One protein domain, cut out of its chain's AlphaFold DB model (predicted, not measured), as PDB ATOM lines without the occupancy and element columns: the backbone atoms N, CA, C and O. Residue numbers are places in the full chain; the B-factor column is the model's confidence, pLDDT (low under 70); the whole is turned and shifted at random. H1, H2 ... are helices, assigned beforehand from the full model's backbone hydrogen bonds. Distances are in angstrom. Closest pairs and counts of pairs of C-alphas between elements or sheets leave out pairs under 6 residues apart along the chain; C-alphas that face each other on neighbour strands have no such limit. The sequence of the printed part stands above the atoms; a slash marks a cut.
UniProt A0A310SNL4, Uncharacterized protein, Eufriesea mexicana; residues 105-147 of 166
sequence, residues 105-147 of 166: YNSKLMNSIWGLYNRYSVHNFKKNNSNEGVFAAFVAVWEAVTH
ATOM      1  N   TYR A 105      -9.834  25.547 -30.842       65.00
ATOM      2  CA  TYR A 105     -10.651  25.743 -29.645       65.00
ATOM      3  C   TYR A 105     -10.258  27.053 -28.945       65.00
ATOM      4  O   TYR A 105      -9.127  27.219 -28.488       65.00
ATOM      5  N   ASN A 106     -11.198  27.994 -28.862       83.38
ATOM      6  CA  ASN A 106     -11.031  29.230 -28.107       83.38
ATOM      7  C   ASN A 106     -11.524  28.997 -26.669       83.38
ATOM      8  O   ASN A 106     -12.712  28.766 -26.442       83.38
ATOM      9  N   SER A 107     -10.619  29.059 -25.690       81.94
ATOM     10  CA  SER A 107     -10.943  28.823 -24.276       81.94
ATOM     11  C   SER A 107     -11.951  29.832 -23.714       81.94
ATOM     12  O   SER A 107     -12.786  29.474 -22.888       81.94
ATOM     13  N   LYS A 108     -11.951  31.078 -24.205       87.56
ATOM     14  CA  LYS A 108     -12.937  32.100 -23.826       87.56
ATOM     15  C   LYS A 108     -14.330  31.749 -24.349       87.56
ATOM     16  O   LYS A 108     -15.310  31.899 -23.622       87.56
ATOM     17  N   LEU A 109     -14.405  31.236 -25.577       85.88
ATOM     18  CA  LEU A 109     -15.651  30.754 -26.170       85.88
ATOM     19  C   LEU A 109     -16.170  29.524 -25.416       85.88
ATOM     20  O   LEU A 109     -17.341  29.493 -25.051       85.88
ATOM     21  N   MET A 110     -15.299  28.577 -25.070       90.69
ATOM     22  CA  MET A 110     -15.673  27.419 -24.253       90.69
ATOM     23  C   MET A 110     -16.258  27.836 -22.897       90.69
ATOM     24  O   MET A 110     -17.349  27.402 -22.530       90.69
ATOM     25  N   ASN A 111     -15.582  28.746 -22.189       88.56
ATOM     26  CA  ASN A 111     -16.068  29.272 -20.914       88.56
ATOM     27  C   ASN A 111     -17.415  29.994 -21.069       88.56
ATOM     28  O   ASN A 111     -18.271  29.897 -20.190       88.56
ATOM     29  N   SER A 112     -17.626  30.687 -22.192       88.50
ATOM     30  CA  SER A 112     -18.905  31.344 -22.479       88.50
ATOM     31  C   SER A 112     -20.038  30.341 -22.722       88.50
ATOM     32  O   SER A 112     -21.123  30.517 -22.171       88.50
ATOM     33  N   ILE A 113     -19.776  29.250 -23.452       88.81
ATOM     34  CA  ILE A 113     -20.751  28.181 -23.707       88.81
ATOM     35  C   ILE A 113     -21.110  27.473 -22.399       88.81
ATOM     36  O   ILE A 113     -22.289  27.280 -22.101       88.81
ATOM     37  N   TRP A 114     -20.114  27.140 -21.579       89.44
ATOM     38  CA  TRP A 114     -20.338  26.448 -20.310       89.44
ATOM     39  C   TRP A 114     -21.080  27.328 -19.292       89.44
ATOM     40  O   TRP A 114     -21.994  26.875 -18.602       89.44
ATOM     41  N   GLY A 115     -20.756  28.624 -19.253       89.06
ATOM     42  CA  GLY A 115     -21.474  29.601 -18.435       89.06
ATOM     43  C   GLY A 115     -22.931  29.782 -18.865       89.06
ATOM     44  O   GLY A 115     -23.813  29.883 -18.007       89.06
ATOM     45  N   LEU A 116     -23.201  29.781 -20.175       86.50
ATOM     46  CA  LEU A 116     -24.561  29.858 -20.711       86.50
ATOM     47  C   LEU A 116     -25.366  28.601 -20.366       86.50
ATOM     48  O   LEU A 116     -26.495  28.715 -19.891       86.50
ATOM     49  N   TYR A 117     -24.765  27.419 -20.518       86.94
ATOM     50  CA  TYR A 117     -25.376  26.154 -20.117       86.94
ATOM     51  C   TYR A 117     -25.741  26.153 -18.626       86.94
ATOM     52  O   TYR A 117     -26.865  25.815 -18.271       86.94
ATOM     53  N   ASN A 118     -24.861  26.622 -17.740       85.06
ATOM     54  CA  ASN A 118     -25.167  26.666 -16.304       85.06
ATOM     55  C   ASN A 118     -26.310  27.633 -15.951       85.06
ATOM     56  O   ASN A 118     -27.077  27.360 -15.030       85.06
ATOM     57  N   ARG A 119     -26.448  28.754 -16.671       81.31
ATOM     58  CA  ARG A 119     -27.498  29.756 -16.406       81.31
ATOM     59  C   ARG A 119     -28.846  29.399 -17.026       81.31
ATOM     60  O   ARG A 119     -29.876  29.728 -16.446       81.31
ATOM     61  N   TYR A 120     -28.844  28.769 -18.194       83.06
ATOM     62  CA  TYR A 120     -30.053  28.573 -19.000       83.06
ATOM     63  C   TYR A 120     -30.337  27.106 -19.333       83.06
ATOM     64  O   TYR A 120     -31.209  26.832 -20.156       83.06
ATOM     65  N   SER A 121     -29.646  26.142 -18.711       76.25
ATOM     66  CA  SER A 121     -30.004  24.731 -18.872       76.25
ATOM     67  C   SER A 121     -31.417  24.462 -18.373       76.25
ATOM     68  O   SER A 121     -31.928  25.119 -17.463       76.25
ATOM     69  N   VAL A 122     -32.028  23.428 -18.948       72.00
ATOM     70  CA  VAL A 122     -33.374  22.950 -18.596       72.00
ATOM     71  C   VAL A 122     -33.513  22.728 -17.084       72.00
ATOM     72  O   VAL A 122     -34.557  23.014 -16.506       72.00
ATOM     73  N   HIS A 123     -32.432  22.314 -16.419       73.94
ATOM     74  CA  HIS A 123     -32.394  22.085 -14.974       73.94
ATOM     75  C   HIS A 123     -32.320  23.371 -14.126       73.94
ATOM     76  O   HIS A 123     -32.683  23.338 -12.954       73.94
ATOM     77  N   ASN A 124     -31.902  24.508 -14.695       66.12
ATOM     78  CA  ASN A 124     -31.800  25.809 -14.011       66.12
ATOM     79  C   ASN A 124     -32.890  26.814 -14.429       66.12
ATOM     80  O   ASN A 124     -33.020  27.881 -13.822       66.12
ATOM     81  N   PHE A 125     -33.729  26.465 -15.410       63.81
ATOM     82  CA  PHE A 125     -34.791  27.320 -15.958       63.81
ATOM     83  C   PHE A 125     -35.798  27.807 -14.899       63.81
ATOM     84  O   PHE A 125     -36.356  28.900 -15.001       63.81
ATOM     85  N   LYS A 126     -35.992  27.006 -13.842       65.50
ATOM     86  CA  LYS A 126     -36.922  27.292 -12.742       65.50
ATOM     87  C   LYS A 126     -36.436  28.402 -11.798       65.50
ATOM     88  O   LYS A 126     -37.258  29.000 -11.118       65.50
ATOM     89  N   LYS A 127     -35.129  28.697 -11.745       63.25
ATOM     90  CA  LYS A 127     -34.556  29.657 -10.778       63.25
ATOM     91  C   LYS A 127     -34.350  31.064 -11.355       63.25
ATOM     92  O   LYS A 127     -34.413  32.032 -10.609       63.25
ATOM     93  N   ASN A 128     -34.155  31.187 -12.670       56.44
ATOM     94  CA  ASN A 128     -33.880  32.476 -13.324       56.44
ATOM     95  C   ASN A 128     -35.129  33.261 -13.757       56.44
ATOM     96  O   ASN A 128     -34.996  34.430 -14.095       56.44
ATOM     97  N   ASN A 129     -36.319  32.653 -13.719       57.31
ATOM     98  CA  ASN A 129     -37.587  33.332 -14.012       57.31
ATOM     99  C   ASN A 129     -38.227  34.001 -12.786       57.31
ATOM    100  O   ASN A 129     -39.302  34.570 -12.912       57.31
ATOM    101  N   SER A 130     -37.580  33.999 -11.615       52.72
ATOM    102  CA  SER A 130     -38.091  34.704 -10.427       52.72
ATOM    103  C   SER A 130     -37.818  36.224 -10.481       52.72
ATOM    104  O   SER A 130     -37.503  36.871  -9.488       52.72
ATOM    105  N   ASN A 131     -37.884  36.816 -11.674       57.75
ATOM    106  CA  ASN A 131     -37.991  38.258 -11.919       57.75
ATOM    107  C   ASN A 131     -39.384  38.598 -12.487       57.75
ATOM    108  O   ASN A 131     -39.556  39.523 -13.285       57.75
ATOM    109  N   GLU A 132     -40.368  37.829 -12.025       57.22
ATOM    110  CA  GLU A 132     -41.809  37.866 -12.300       57.22
ATOM    111  C   GLU A 132     -42.362  39.297 -12.228       57.22
ATOM    112  O   GLU A 132     -43.234  39.671 -13.005       57.22
ATOM    113  N   GLY A 133     -41.779  40.142 -11.368       59.75
ATOM    114  CA  GLY A 133     -42.172  41.539 -11.195       59.75
ATOM    115  C   GLY A 133     -41.920  42.451 -12.401       59.75
ATOM    116  O   GLY A 133     -42.683  43.391 -12.595       59.75
ATOM    117  N   VAL A 134     -40.907  42.195 -13.240       62.41
ATOM    118  CA  VAL A 134     -40.598  43.088 -14.381       62.41
ATOM    119  C   VAL A 134     -41.498  42.782 -15.576       62.41
ATOM    120  O   VAL A 134     -42.022  43.696 -16.212       62.41
ATOM    121  N   PHE A 135     -41.734  41.496 -15.847       64.25
ATOM    122  CA  PHE A 135     -42.687  41.074 -16.874       64.25
ATOM    123  C   PHE A 135     -44.131  41.375 -16.462       64.25
ATOM    124  O   PHE A 135     -44.886  41.885 -17.286       64.25
ATOM    125  N   ALA A 136     -44.504  41.159 -15.196       61.56
ATOM    126  CA  ALA A 136     -45.831  41.524 -14.701       61.56
ATOM    127  C   ALA A 136     -46.075  43.041 -14.752       61.56
ATOM    128  O   ALA A 136     -47.145  43.465 -15.180       61.56
ATOM    129  N   ALA A 137     -45.084  43.868 -14.394       66.56
ATOM    130  CA  ALA A 137     -45.196  45.323 -14.511       66.56
ATOM    131  C   ALA A 137     -45.349  45.776 -15.971       66.56
ATOM    132  O   ALA A 137     -46.163  46.650 -16.258       66.56
ATOM    133  N   PHE A 138     -44.614  45.164 -16.907       71.19
ATOM    134  CA  PHE A 138     -44.760  45.457 -18.333       71.19
ATOM    135  C   PHE A 138     -46.156  45.084 -18.860       71.19
ATOM    136  O   PHE A 138     -46.774  45.881 -19.566       71.19
ATOM    137  N   VAL A 139     -46.678  43.912 -18.481       72.31
ATOM    138  CA  VAL A 139     -48.028  43.460 -18.863       72.31
ATOM    139  C   VAL A 139     -49.106  44.377 -18.277       72.31
ATOM    140  O   VAL A 139     -49.979  44.821 -19.016       72.31
ATOM    141  N   ALA A 140     -49.002  44.749 -16.998       68.56
ATOM    142  CA  ALA A 140     -49.962  45.637 -16.339       68.56
ATOM    143  C   ALA A 140     -49.975  47.056 -16.937       68.56
ATOM    144  O   ALA A 140     -51.035  47.661 -17.100       68.56
ATOM    145  N   VAL A 141     -48.806  47.593 -17.305       74.19
ATOM    146  CA  VAL A 141     -48.711  48.894 -17.990       74.19
ATOM    147  C   VAL A 141     -49.343  48.823 -19.380       74.19
ATOM    148  O   VAL A 141     -50.051  49.748 -19.775       74.19
ATOM    149  N   TRP A 142     -49.135  47.728 -20.112       71.06
ATOM    150  CA  TRP A 142     -49.739  47.548 -21.431       71.06
ATOM    151  C   TRP A 142     -51.267  47.411 -21.353       71.06
ATOM    152  O   TRP A 142     -51.976  48.010 -22.159       71.06
ATOM    153  N   GLU A 143     -51.776  46.690 -20.354       65.94
ATOM    154  CA  GLU A 143     -53.211  46.529 -20.090       65.94
ATOM    155  C   GLU A 143     -53.886  47.866 -19.723       65.94
ATOM    156  O   GLU A 143     -54.965  48.188 -20.221       65.94
ATOM    157  N   ALA A 144     -53.220  48.729 -18.950       66.38
ATOM    158  CA  ALA A 144     -53.728  50.074 -18.651       66.38
ATOM    159  C   ALA A 144     -53.769  50.999 -19.889       66.38
ATOM    160  O   ALA A 144     -54.666  51.840 -20.034       66.38
ATOM    161  N   VAL A 145     -52.812  50.841 -20.806       71.56
ATOM    162  CA  VAL A 145     -52.743  51.623 -22.051       71.56
ATOM    163  C   VAL A 145     -53.833  51.208 -23.045       71.56
ATOM    164  O   VAL A 145     -54.350  52.057 -23.766       71.56
ATOM    165  N   THR A 146     -54.244  49.938 -23.077       64.94
ATOM    166  CA  THR A 146     -55.293  49.480 -24.007       64.94
ATOM    167  C   THR A 146     -56.712  49.786 -23.523       64.94
ATOM    168  O   THR A 146     -57.596  49.994 -24.354       64.94
ATOM    169  N   HIS A 147     -56.947  49.887 -22.211       56.66
ATOM    170  CA  HIS A 147     -58.269  50.219 -21.659       56.66
ATOM    171  C   HIS A 147     -58.623  51.717 -21.676       56.66
ATOM    172  O   HIS A 147     -59.790  52.066 -21.504       56.66
TER     173      HIS A 147
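This is residues 105 to 147 of the 166 residues of an uncharacterized protein of Eufriesea mexicana (UniProt A0A310SNL4). Two helices, H1 and H3, form the two arms of a wide-open V, with the four-residue helix H2 and the links on either side of it at the bend. The arms do not fold back on each other, and there is no core; end to end the V makes one long, thin piece. The printed part has 43 residues with three named helices, in the order H1, H2, H3 along the chain, and no named strand; the class is all helix. The whole is extended, with a radius of gyration of the C-alphas of 16.8 A, and the C-alphas span 54 by 20 by 12 A, a rod.

From the first printed residue, the backbone soon enters H1, residues 107 to 120. A tight link of 4 residues joins it to H2, residues 125 to 128. H1 and H2 touch only at the corner by their link, and only just, with 3 pairs of C-alphas within 8 A. The closest C-alphas of the two are those of Arg 119 and Asn 128, 7.6 A apart, and H1 touches H2 with residues 119 to 120 alone. The centres of H1 and H2 are 16.7 A apart. A tight link of 3 residues joins H2 to H3, residues 132 to 147. H2 and H3 are apart, with no C-alpha of the one within 8 A of the other. H1 and H3 are also apart, and H3 touches no helix. In H1 and H3 every O i to N i+4 pair is within hydrogen-bond range; H2 is too short for such a pair, and its one O i to N i+3 pair is not within range.

H1 has 14 residues, from C-alpha 107 at (-10.943, 28.823, -24.276) to C-alpha 120 at (-30.053, 28.573, -19.000), a length of 19.8 A. H2 runs from Phe 125 to Asn 128. H3, with 16 residues the longest helix, begins at Glu 132 and measures 22.6 A from first to last C-alpha; its last C-alpha, that of His 147, is at (-58.269, 50.219, -21.659).

The two C-alphas farthest apart are those of Tyr 105 and His 147, 54.1 A, the first and last of the printed part. Residues 105 to 118, 121 to 126 and 129 to 147 stand free. The printed part has no cut, and no link is long. The mean pLDDT of the printed part is 72.6; it is 87 for H1, 62 for H2 and 66 for H3. The model's confidence is low, under 70, at 20 residues: 105, 124 to 137, 140, 143 to 144 and 146 to 147.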